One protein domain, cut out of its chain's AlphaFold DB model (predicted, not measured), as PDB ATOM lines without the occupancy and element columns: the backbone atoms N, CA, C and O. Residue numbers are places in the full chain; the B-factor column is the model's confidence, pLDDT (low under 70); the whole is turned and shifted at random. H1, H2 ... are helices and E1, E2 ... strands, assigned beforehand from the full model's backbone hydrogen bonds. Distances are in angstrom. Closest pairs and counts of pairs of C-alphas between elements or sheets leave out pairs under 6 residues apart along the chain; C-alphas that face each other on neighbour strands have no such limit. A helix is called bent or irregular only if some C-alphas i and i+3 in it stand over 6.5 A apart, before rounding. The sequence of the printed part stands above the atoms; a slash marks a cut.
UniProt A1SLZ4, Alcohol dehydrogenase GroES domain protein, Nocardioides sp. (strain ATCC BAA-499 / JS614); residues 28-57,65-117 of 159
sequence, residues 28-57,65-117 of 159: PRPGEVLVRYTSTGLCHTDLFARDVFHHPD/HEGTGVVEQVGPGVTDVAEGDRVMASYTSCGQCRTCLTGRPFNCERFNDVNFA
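AT A GLANCE: This is residues 28 to 57 and 65 to 117 of the 159 residues of the protein "Alcohol dehydrogenase GroES domain protein" of Nocardioides sp. (strain ATCC BAA-499 / JS614) (UniProt A1SLZ4). A small bent antiparallel sheet, E1-E2-E3, makes one side of an open frame; the chain leads out from E1 to H1, and from E3 to H2, then back to H3. Along the 83 printed residues come E1, H1, E2, E3, H2, H3, a mixed class with under half in named elements. The whole is loose, radius of gyration of the C-alphas 14.9 A, spanning 37 by 33 by 24 A.

HOW THE PARTS SIT: E1, residues 33 to 40, bends by 70 degrees at residue 37. E2, residues 67 to 74, is its antiparallel neighbour at 159 degrees; N 34 and O 73, 2.8 A apart, are within hydrogen-bond range. E2 and E3, residues 86 to 88, form a hairpin; N 69 and O 87 are within range at 3.0 A. H1, 44 to 51, H2, 98 to 101, and H3, 111 to 115, are apart from one another and not on the sheet. Every O i to N i+4 pair is within range in H1 and H3; H2 is too short for one.

IN THESE COORDINATES: E1, 16.8 A long, begins at C-alpha 33 (-38.116, -11.233, 15.292); E2 measures 17.2 A, H1 10.5 A. H3 ends at C-alpha 115 (-37.874, -25.593, 23.104).

THE WHOLE: Residues 58 to 64 are cut out; C-alphas 57 and 65 are 21.7 A apart. The E2 to E3 link is long. Residues 53 to 57 and 117 have pLDDT under 70.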
ATOM      1  N   PRO A  28     -32.363  -8.551  16.571       84.75
ATOM      2  CA  PRO A  28     -32.757  -9.846  16.025       84.75
ATOM      3  C   PRO A  28     -31.774 -10.332  14.950       84.75
ATOM      4  O   PRO A  28     -31.457  -9.628  13.986       84.75
ATOM      5  N   ARG A  29     -31.303 -11.577  15.088       84.00
ATOM      6  CA  ARG A  29     -30.434 -12.239  14.099       84.00
ATOM      7  C   ARG A  29     -31.232 -12.662  12.851       84.00
ATOM      8  O   ARG A  29     -32.457 -12.548  12.825       84.00
ATOM      9  N   PRO A  30     -30.583 -13.186  11.791       82.94
ATOM     10  CA  PRO A  30     -31.310 -13.687  10.629       82.94
ATOM     11  C   PRO A  30     -32.372 -14.731  10.992       82.94
ATOM     12  O   PRO A  30     -32.086 -15.709  11.685       82.94
ATOM     13  N   GLY A  31     -33.591 -14.522  10.496       81.88
ATOM     14  CA  GLY A  31     -34.760 -15.345  10.804       81.88
ATOM     15  C   GLY A  31     -35.405 -15.080  12.168       81.88
ATOM     16  O   GLY A  31     -36.397 -15.734  12.460       81.88
ATOM     17  N   GLU A  32     -34.874 -14.166  12.987       84.81
ATOM     18  CA  GLU A  32     -35.417 -13.783  14.297       84.81
ATOM     19  C   GLU A  32     -36.347 -12.568  14.199       84.81
ATOM     20  O   GLU A  32     -36.220 -11.747  13.295       84.81
ATOM     21  N   VAL A  33     -37.271 -12.426  15.150       85.00
ATOM     22  CA  VAL A  33     -38.116 -11.233  15.292       85.00
ATOM     23  C   VAL A  33     -38.109 -10.771  16.739       85.00
ATOM     24  O   VAL A  33     -38.236 -11.590  17.650       85.00
ATOM     25  N   LEU A  34     -37.974  -9.467  16.956       88.88
ATOM     26  CA  LEU A  34     -38.152  -8.867  18.271       88.88
ATOM     27  C   LEU A  34     -39.638  -8.588  18.473       88.88
ATOM     28  O   LEU A  34     -40.248  -7.866  17.687       88.88
ATOM     29  N   VAL A  35     -40.216  -9.142  19.536       87.88
ATOM     30  CA  VAL A  35     -41.629  -8.951  19.880       87.88
ATOM     31  C   VAL A  35     -41.724  -8.184  21.186       87.88
ATOM     32  O   VAL A  35     -41.181  -8.600  22.208       87.88
ATOM     33  N   ARG A  36     -42.478  -7.087  21.175       86.88
ATOM     34  CA  ARG A  36     -42.900  -6.412  22.396       86.88
ATOM     35  C   ARG A  36     -44.157  -7.093  22.924       86.88
ATOM     36  O   ARG A  36     -45.269  -6.830  22.455       86.88
ATOM     37  N   TYR A  37     -43.976  -7.987  23.893       85.38
ATOM     38  CA  TYR A  37     -45.096  -8.667  24.536       85.38
ATOM     39  C   TYR A  37     -45.973  -7.696  25.329       85.38
ATOM     40  O   TYR A  37     -45.490  -6.840  26.066       85.38
ATOM     41  N   THR A  38     -47.286  -7.855  25.179       84.31
ATOM     42  CA  THR A  38     -48.309  -7.162  25.972       84.31
ATOM     43  C   THR A  38     -48.825  -8.027  27.117       84.31
ATOM     44  O   THR A  38     -49.300  -7.500  28.119       84.31
ATOM     45  N   SER A  39     -48.748  -9.349  26.969       81.75
ATOM     46  CA  SER A  39     -49.135 -10.323  27.987       81.75
ATOM     47  C   SER A  39     -48.462 -11.671  27.726       81.75
ATOM     48  O   SER A  39     -48.064 -11.963  26.600       81.75
ATOM     49  N   THR A  40     -48.361 -12.502  28.762       87.38
ATOM     50  CA  THR A  40     -48.024 -13.926  28.648       87.38
ATOM     51  C   THR A  40     -48.885 -14.731  29.607       87.38
ATOM     52  O   THR A  40     -49.162 -14.280  30.721       87.38
ATOM     53  N   GLY A  41     -49.305 -15.917  29.174       85.44
ATOM     54  CA  GLY A  41     -49.866 -16.928  30.063       85.44
ATOM     55  C   GLY A  41     -48.821 -17.461  31.048       85.44
ATOM     56  O   GLY A  41     -47.615 -17.393  30.784       85.44
ATOM     57  N   LEU A  42     -49.306 -17.964  32.186       85.06
ATOM     58  CA  LEU A  42     -48.541 -18.770  33.135       85.06
ATOM     59  C   LEU A  42     -49.122 -20.179  33.115       85.06
ATOM     60  O   LEU A  42     -50.280 -20.382  33.488       85.06
ATOM     61  N   CYS A  43     -48.316 -21.139  32.693       87.31
ATOM     62  CA  CYS A  43     -48.729 -22.519  32.538       87.31
ATOM     63  C   CYS A  43     -48.025 -23.403  33.571       87.31
ATOM     64  O   CYS A  43     -46.981 -23.063  34.135       87.31
ATOM     65  N   HIS A  44     -48.595 -24.578  33.838       88.75
ATOM     66  CA  HIS A  44     -47.997 -25.546  34.758       88.75
ATOM     67  C   HIS A  44     -46.563 -25.896  34.336       88.75
ATOM     68  O   HIS A  44     -45.692 -26.058  35.184       88.75
ATOM     69  N   THR A  45     -46.293 -25.980  33.034       85.44
ATOM     70  CA  THR A  45     -44.965 -26.301  32.496       85.44
ATOM     71  C   THR A  45     -43.894 -25.285  32.894       85.44
ATOM     72  O   THR A  45     -42.752 -25.694  33.089       85.44
ATOM     73  N   ASP A  46     -44.238 -24.012  33.117       84.56
ATOM     74  CA  ASP A  46     -43.294 -23.015  33.643       84.56
ATOM     75  C   ASP A  46     -42.893 -23.346  35.093       84.56
ATOM     76  O   ASP A  46     -41.713 -23.318  35.448       84.56
ATOM     77  N   LEU A  47     -43.865 -23.741  35.925       85.44
ATOM     78  CA  LEU A  47     -43.630 -24.150  37.316       85.44
ATOM     79  C   LEU A  47     -42.882 -25.483  37.399       85.44
ATOM     80  O   LEU A  47     -41.945 -25.622  38.178       85.44
ATOM     81  N   PHE A  48     -43.246 -26.448  36.555       84.81
ATOM     82  CA  PHE A  48     -42.536 -27.719  36.462       84.81
ATOM     83  C   PHE A  48     -41.073 -27.503  36.070       84.81
ATOM     84  O   PHE A  48     -40.176 -28.127  36.633       84.81
ATOM     85  N   ALA A  49     -40.813 -26.594  35.130       79.62
ATOM     86  CA  ALA A  49     -39.456 -26.300  34.705       79.62
ATOM     87  C   ALA A  49     -38.639 -25.564  35.787       79.62
ATOM     88  O   ALA A  49     -37.436 -25.789  35.884       79.62
ATOM     89  N   ARG A  50     -39.276 -24.748  36.638       80.69
ATOM     90  CA  ARG A  50     -38.670 -24.175  37.855       80.69
ATOM     91  C   ARG A  50     -38.336 -25.247  38.903       80.69
ATOM     92  O   ARG A  50     -37.288 -25.172  39.547       80.69
ATOM     93  N   ASP A  51     -39.239 -26.211  39.089       82.00
ATOM     94  CA  ASP A  51     -39.208 -27.140  40.226       82.00
ATOM     95  C   ASP A  51     -38.449 -28.438  39.970       82.00
ATOM     96  O   ASP A  51     -37.979 -29.045  40.927       82.00
ATOM     97  N   VAL A  52     -38.374 -28.890  38.714       72.94
ATOM     98  CA  VAL A  52     -37.913 -30.246  38.367       72.94
ATOM     99  C   VAL A  52     -36.761 -30.237  37.363       72.94
ATOM    100  O   VAL A  52     -35.920 -31.139  37.385       72.94
ATOM    101  N   PHE A  53     -36.678 -29.233  36.484       66.31
ATOM    102  CA  PHE A  53     -35.600 -29.129  35.495       66.31
ATOM    103  C   PHE A  53     -34.315 -28.593  36.145       66.31
ATOM    104  O   PHE A  53     -33.936 -27.434  36.005       66.31
ATOM    105  N   HIS A  54     -33.623 -29.461  36.880       60.34
ATOM    106  CA  HIS A  54     -32.344 -29.152  37.511       60.34
ATOM    107  C   HIS A  54     -31.189 -29.566  36.603       60.34
ATOM    108  O   HIS A  54     -30.796 -30.733  36.568       60.34
ATOM    109  N   HIS A  55     -30.625 -28.605  35.872       57.34
ATOM    110  CA  HIS A  55     -29.280 -28.761  35.325       57.34
ATOM    111  C   HIS A  55     -28.274 -28.242  36.371       57.34
ATOM    112  O   HIS A  55     -28.518 -27.175  36.929       57.34
ATOM    113  N   PRO A  56     -27.161 -28.940  36.664       52.94
ATOM    114  CA  PRO A  56     -26.160 -28.476  37.635       52.94
ATOM    115  C   PRO A  56     -25.623 -27.068  37.338       52.94
ATOM    116  O   PRO A  56     -25.307 -26.317  38.251       52.94
ATOM    117  N   ASP A  57     -25.603 -26.705  36.054       58.19
ATOM    118  CA  ASP A  57     -25.171 -25.400  35.545       58.19
ATOM    119  C   ASP A  57     -26.352 -24.498  35.144       58.19
ATOM    120  O   ASP A  57     -26.269 -23.807  34.132       58.19
ATOM    121  N   HIS A  65     -44.084 -19.081  27.931       83.75
ATOM    122  CA  HIS A  65     -44.075 -19.592  26.554       83.75
ATOM    123  C   HIS A  65     -45.406 -19.374  25.826       83.75
ATOM    124  O   HIS A  65     -45.612 -19.916  24.743       83.75
ATOM    125  N   GLU A  66     -46.275 -18.541  26.401       86.62
ATOM    126  CA  GLU A  66     -47.632 -18.252  25.929       86.62
ATOM    127  C   GLU A  66     -47.826 -16.734  25.741       86.62
ATOM    128  O   GLU A  66     -48.826 -16.149  26.163       86.62
ATOM    129  N   GLY A  67     -46.817 -16.069  25.172       85.94
ATOM    130  CA  GLY A  67     -46.794 -14.621  24.969       85.94
ATOM    131  C   GLY A  67     -47.686 -14.142  23.819       85.94
ATOM    132  O   GLY A  67     -47.797 -14.798  22.787       85.94
ATOM    133  N   THR A  68     -48.277 -12.954  23.948       86.00
ATOM    134  CA  THR A  68     -48.905 -12.224  22.831       86.00
ATOM    135  C   THR A  68     -48.400 -10.793  22.787       86.00
ATOM    136  O   THR A  68     -48.147 -10.182  23.829       86.00
ATOM    137  N   GLY A  69     -48.196 -10.257  21.587       86.81
ATOM    138  CA  GLY A  69     -47.555  -8.958  21.439       86.81
ATOM    139  C   GLY A  69     -47.561  -8.418  20.023       86.81
ATOM    140  O   GLY A  69     -48.330  -8.859  19.169       86.81
ATOM    141  N   VAL A  70     -46.695  -7.432  19.807       87.19
ATOM    142  CA  VAL A  70     -46.505  -6.762  18.520       87.19
ATOM    143  C   VAL A  70     -45.055  -6.930  18.084       87.19
ATOM    144  O   VAL A  70     -44.152  -6.774  18.906       87.19
ATOM    145  N   VAL A  71     -44.829  -7.252  16.812       90.31
ATOM    146  CA  VAL A  71     -43.485  -7.289  16.224       90.31
ATOM    147  C   VAL A  71     -42.915  -5.874  16.224       90.31
ATOM    148  O   VAL A  71     -43.484  -4.967  15.624       90.31
ATOM    149  N   GLU A  72     -41.800  -5.687  16.918       88.38
ATOM    150  CA  GLU A  72     -41.105  -4.406  17.040       88.38
ATOM    151  C   GLU A  72     -39.987  -4.290  15.995       88.38
ATOM    152  O   GLU A  72     -39.777  -3.211  15.458       88.38
ATOM    153  N   GLN A  73     -39.286  -5.396  15.696       89.94
ATOM    154  CA  GLN A  73     -38.231  -5.460  14.672       89.94
ATOM    155  C   GLN A  73     -38.182  -6.832  13.996       89.94
ATOM    156  O   GLN A  73     -38.405  -7.861  14.642       89.94
ATOM    157  N   VAL A  74     -37.812  -6.860  12.715       89.94
ATOM    158  CA  VAL A  74     -37.586  -8.100  11.954       89.94
ATOM    159  C   VAL A  74     -36.112  -8.275  11.593       89.94
ATOM    160  O   VAL A  74     -35.453  -7.363  11.097       89.94
ATOM    161  N   GLY A  75     -35.580  -9.468  11.841       87.00
ATOM    162  CA  GLY A  75     -34.223  -9.836  11.461       87.00
ATOM    163  C   GLY A  75     -34.097 -10.147   9.962       87.00
ATOM    164  O   GLY A  75     -35.093 -10.387   9.271       87.00
ATOM    165  N   PRO A  76     -32.867 -10.203   9.419       88.38
ATOM    166  CA  PRO A  76     -32.649 -10.480   8.002       88.38
ATOM    167  C   PRO A  76     -33.284 -11.798   7.531       88.38
ATOM    168  O   PRO A  76     -33.113 -12.845   8.155       88.38
ATOM    169  N   GLY A  77     -33.967 -11.767   6.385       87.12
ATOM    170  CA  GLY A  77     -34.553 -12.959   5.759       87.12
ATOM    171  C   GLY A  77     -35.885 -13.426   6.353       87.12
ATOM    172  O   GLY A  77     -36.394 -14.452   5.908       87.12
ATOM    173  N   VAL A  78     -36.456 -12.696   7.315       85.38
ATOM    174  CA  VAL A  78     -37.857 -12.867   7.727       85.38
ATOM    175  C   VAL A  78     -38.764 -12.266   6.653       85.38
ATOM    176  O   VAL A  78     -38.570 -11.119   6.256       85.38
ATOM    177  N   THR A  79     -39.738 -13.039   6.170       86.88
ATOM    178  CA  THR A  79     -40.675 -12.605   5.115       86.88
ATOM    179  C   THR A  79     -42.146 -12.773   5.479       86.88
ATOM    180  O   THR A  79     -42.998 -12.222   4.793       86.88
ATOM    181  N   ASP A  80     -42.451 -13.538   6.526       82.12
ATOM    182  CA  ASP A  80     -43.822 -13.967   6.836       82.12
ATOM    183  C   ASP A  80     -44.541 -13.059   7.846       82.12
ATOM    184  O   ASP A  80     -45.739 -13.216   8.065       82.12
ATOM    185  N   VAL A  81     -43.812 -12.126   8.464       89.94
ATOM    186  CA  VAL A  81     -44.332 -11.083   9.362       89.94
ATOM    187  C   VAL A  81     -43.561  -9.784   9.146       89.94
ATOM    188  O   VAL A  81     -42.408  -9.806   8.705       89.94
ATOM    189  N   ALA A  82     -44.179  -8.662   9.493       91.06
ATOM    190  CA  ALA A  82     -43.591  -7.331   9.444       91.06
ATOM    191  C   ALA A  82     -43.675  -6.622  10.805       91.06
ATOM    192  O   ALA A  82     -44.448  -6.996  11.689       91.06
ATOM    193  N   GLU A  83     -42.880  -5.565  10.972       94.56
ATOM    194  CA  GLU A  83     -43.007  -4.654  12.114       94.56
ATOM    195  C   GLU A  83     -44.440  -4.104  12.206       94.56
ATOM    196  O   GLU A  83     -45.022  -3.667  11.214       94.56
ATOM    197  N   GLY A  84     -45.017  -4.133  13.408       90.69
ATOM    198  CA  GLY A  84     -46.406  -3.753  13.677       90.69
ATOM    199  C   GLY A  84     -47.407  -4.913  13.684       90.69
ATOM    200  O   GLY A  84     -48.513  -4.738  14.210       90.69
ATOM    201  N   ASP A  85     -47.039  -6.097  13.187       91.50
ATOM    202  CA  ASP A  85     -47.928  -7.261  13.207       91.50
ATOM    203  C   ASP A  85     -48.187  -7.762  14.627       91.50
ATOM    204  O   ASP A  85     -47.310  -7.762  15.494       91.50
ATOM    205  N   ARG A  86     -49.415  -8.233  14.866       88.75
ATOM    206  CA  ARG A  86     -49.799  -8.877  16.128       88.75
ATOM    207  C   ARG A  86     -49.502 -10.364  16.053       88.75
ATOM    208  O   ARG A  86     -49.985 -11.041  15.150       88.75
ATOM    209  N   VAL A  87     -48.773 -10.871  17.038       85.62
ATOM    210  CA  VAL A  87     -48.306 -12.261  17.061       85.62
ATOM    211  C   VAL A  87     -48.580 -12.931  18.406       85.62
ATOM    212  O   VAL A  87     -48.684 -12.269  19.444       85.62
ATOM    213  N   MET A  88     -48.697 -14.259  18.374       86.06
ATOM    214  CA  MET A  88     -48.814 -15.123  19.549       86.06
ATOM    215  C   MET A  88     -47.745 -16.209  19.503       86.06
ATOM    216  O   MET A  88     -47.659 -16.971  18.535       86.06
ATOM    217  N   ALA A  89     -46.966 -16.292  20.571       82.88
ATOM    218  CA  ALA A  89     -45.955 -17.308  20.781       82.88
ATOM    219  C   ALA A  89     -46.577 -18.720  20.776       82.88
ATOM    220  O   ALA A  89     -47.650 -18.957  21.332       82.88
ATOM    221  N   SER A  90     -45.890 -19.656  20.130       85.56
ATOM    222  CA  SER A  90     -46.231 -21.075  20.060       85.56
ATOM    223  C   SER A  90     -44.950 -21.907  20.136       85.56
ATOM    224  O   SER A  90     -43.841 -21.405  19.985       85.56
ATOM    225  N   TYR A  91     -45.058 -23.212  20.339       83.75
ATOM    226  CA  TYR A  91     -43.867 -24.058  20.375       83.75
ATOM    227  C   TYR A  91     -43.093 -24.021  19.042       83.75
ATOM    228  O   TYR A  91     -43.649 -23.899  17.948       83.75
ATOM    229  N   THR A  92     -41.776 -24.194  19.127       84.06
ATOM    230  CA  THR A  92     -40.889 -24.275  17.963       84.06
ATOM    231  C   THR A  92     -40.749 -25.721  17.484       84.06
ATOM    232  O   THR A  92     -40.780 -26.674  18.264       84.06
ATOM    233  N   SER A  93     -40.546 -25.907  16.181       85.38
ATOM    234  CA  SER A  93     -40.152 -27.188  15.587       85.38
ATOM    235  C   SER A  93     -38.971 -26.983  14.637       85.38
ATOM    236  O   SER A  93     -38.726 -25.871  14.175       85.38
ATOM    237  N   CYS A  94     -38.200 -28.033  14.333       82.19
ATOM    238  CA  CYS A  94     -37.009 -27.863  13.494       82.19
ATOM    239  C   CYS A  94     -37.339 -27.531  12.030       82.19
ATOM    240  O   CYS A  94     -36.501 -26.944  11.346       82.19
ATOM    241  N   GLY A  95     -38.526 -27.926  11.551       85.75
ATOM    242  CA  GLY A  95     -38.984 -27.725  10.171       85.75
ATOM    243  C   GLY A  95     -38.339 -28.648   9.126       85.75
ATOM    244  O   GLY A  95     -38.574 -28.469   7.938       85.75
ATOM    245  N   GLN A  96     -37.507 -29.615   9.538       88.69
ATOM    246  CA  GLN A  96     -36.651 -30.397   8.618       88.69
ATOM    247  C   GLN A  96     -36.702 -31.916   8.840       88.69
ATOM    248  O   GLN A  96     -36.332 -32.671   7.949       88.69
ATOM    249  N   CYS A  97     -37.140 -32.384  10.013       86.31
ATOM    250  CA  CYS A  97     -37.272 -33.820  10.281       86.31
ATOM    251  C   CYS A  97     -38.529 -34.404   9.623       86.31
ATOM    252  O   CYS A  97     -39.446 -33.673   9.238       86.31
ATOM    253  N   ARG A  98     -38.607 -35.737   9.543       95.06
ATOM    254  CA  ARG A  98     -39.703 -36.446   8.870       95.06
ATOM    255  C   ARG A  98     -41.083 -36.035   9.387       95.06
ATOM    256  O   ARG A  98     -42.001 -35.845   8.594       95.06
ATOM    257  N   THR A  99     -41.250 -35.889  10.699       95.75
ATOM    258  CA  THR A  99     -42.538 -35.490  11.292       95.75
ATOM    259  C   THR A  99     -42.908 -34.046  10.960       95.75
ATOM    260  O   THR A  99     -44.065 -33.781  10.654       95.75
ATOM    261  N   CYS A 100     -41.938 -33.127  10.916       88.88
ATOM    262  CA  CYS A 100     -42.177 -31.754  10.466       88.88
ATOM    263  C   CYS A 100     -42.598 -31.720   8.990       88.88
ATOM    264  O   CYS A 100     -43.613 -31.118   8.657       88.88
ATOM    265  N   LEU A 101     -41.865 -32.428   8.125       92.50
ATOM    266  CA  LEU A 101     -42.124 -32.456   6.681       92.50
ATOM    267  C   LEU A 101     -43.437 -33.166   6.304       92.50
ATOM    268  O   LEU A 101     -43.940 -32.969   5.205       92.50
ATOM    269  N   THR A 102     -44.006 -33.969   7.208       95.56
ATOM    270  CA  THR A 102     -45.311 -34.637   7.034       95.56
ATOM    271  C   THR A 102     -46.459 -33.911   7.747       95.56
ATOM    272  O   THR A 102     -47.518 -34.496   7.961       95.56
ATOM    273  N   GLY A 103     -46.267 -32.642   8.134       92.69
ATOM    274  CA  GLY A 103     -47.319 -31.808   8.731       92.69
ATOM    275  C   GLY A 103     -47.627 -32.127  10.197       92.69
ATOM    276  O   GLY A 103     -48.682 -31.757  10.704       92.69
ATOM    277  N   ARG A 104     -46.718 -32.807  10.904       95.88
ATOM    278  CA  ARG A 104     -46.848 -33.159  12.329       95.88
ATOM    279  C   ARG A 104     -45.739 -32.510  13.172       95.88
ATOM    280  O   ARG A 104     -44.995 -33.224  13.849       95.88
ATOM    281  N   PRO A 105     -45.602 -31.168  13.160       88.19
ATOM    282  CA  PRO A 105     -44.512 -30.466  13.848       88.19
ATOM    283  C   PRO A 105     -44.547 -30.631  15.374       88.19
ATOM    284  O   PRO A 105     -43.504 -30.555  16.015       88.19
ATOM    285  N   PHE A 106     -45.713 -30.937  15.950       89.62
ATOM    286  CA  PHE A 106     -45.873 -31.282  17.368       89.62
ATOM    287  C   PHE A 106     -45.130 -32.566  17.777       89.62
ATOM    288  O   PHE A 106     -44.849 -32.764  18.950       89.62
ATOM    289  N   ASN A 107     -44.765 -33.423  16.815       94.88
ATOM    290  CA  ASN A 107     -43.934 -34.613  17.029       94.88
ATOM    291  C   ASN A 107     -42.512 -34.417  16.492       94.88
ATOM    292  O   ASN A 107     -41.910 -35.351  15.958       94.88
ATOM    293  N   CYS A 108     -41.988 -33.191  16.535       89.50
ATOM    294  CA  CYS A 108     -40.641 -32.903  16.063       89.50
ATOM    295  C   CYS A 108     -39.606 -33.791  16.772       89.50
ATOM    296  O   CYS A 108     -39.524 -33.815  17.995       89.50
ATOM    297  N   GLU A 109     -38.747 -34.461  16.003       91.19
ATOM    298  CA  GLU A 109     -37.668 -35.309  16.546       91.19
ATOM    299  C   GLU A 109     -36.626 -34.505  17.349       91.19
ATOM    300  O   GLU A 109     -35.850 -35.067  18.111       91.19
ATOM    301  N   ARG A 110     -36.619 -33.176  17.187       83.94
ATOM    302  CA  ARG A 110     -35.737 -32.221  17.874       83.94
ATOM    303  C   ARG A 110     -36.504 -31.316  18.847       83.94
ATOM    304  O   ARG A 110     -36.007 -30.247  19.184       83.94
ATOM    305  N   PHE A 111     -37.723 -31.692  19.250       83.75
ATOM    306  CA  PHE A 111     -38.616 -30.830  20.035       83.75
ATOM    307  C   PHE A 111     -37.951 -30.304  21.311       83.75
ATOM    308  O   PHE A 111     -38.003 -29.103  21.578       83.75
ATOM    309  N   ASN A 112     -37.283 -31.186  22.060       81.69
ATOM    310  CA  ASN A 112     -36.645 -30.798  23.313       81.69
ATOM    311  C   ASN A 112     -35.471 -29.841  23.094       81.69
ATOM    312  O   ASN A 112     -35.366 -28.840  23.794       81.69
ATOM    313  N   ASP A 113     -34.651 -30.079  22.075       76.12
ATOM    314  CA  ASP A 113     -33.509 -29.218  21.764       76.12
ATOM    315  C   ASP A 113     -33.939 -27.805  21.366       76.12
ATOM    316  O   ASP A 113     -33.254 -26.835  21.665       76.12
ATOM    317  N   VAL A 114     -35.061 -27.661  20.653       75.62
ATOM    318  CA  VAL A 114     -35.476 -26.339  20.162       75.62
ATOM    319  C   VAL A 114     -36.319 -25.562  21.172       75.62
ATOM    320  O   VAL A 114     -36.293 -24.332  21.112       75.62
ATOM    321  N   ASN A 115     -36.999 -26.234  22.111       78.81
ATOM    322  CA  ASN A 115     -37.874 -25.593  23.104       78.81
ATOM    323  C   ASN A 115     -37.304 -25.554  24.529       78.81
ATOM    324  O   ASN A 115     -37.533 -24.577  25.229       78.81
ATOM    325  N   PHE A 116     -36.563 -26.578  24.961       76.25
ATOM    326  CA  PHE A 116     -36.065 -26.690  26.340       76.25
ATOM    327  C   PHE A 116     -34.556 -26.463  26.468       76.25
ATOM    328  O   PHE A 116     -34.054 -26.334  27.582       76.25
ATOM    329  N   ALA A 117     -33.817 -26.370  25.357       69.25
ATOM    330  CA  ALA A 117     -32.442 -25.895  25.428       69.25
ATOM    331  C   ALA A 117     -32.421 -24.381  25.689       69.25
ATOM    332  O   ALA A 117     -32.977 -23.591  24.919       69.25
TER     333      ALA A 117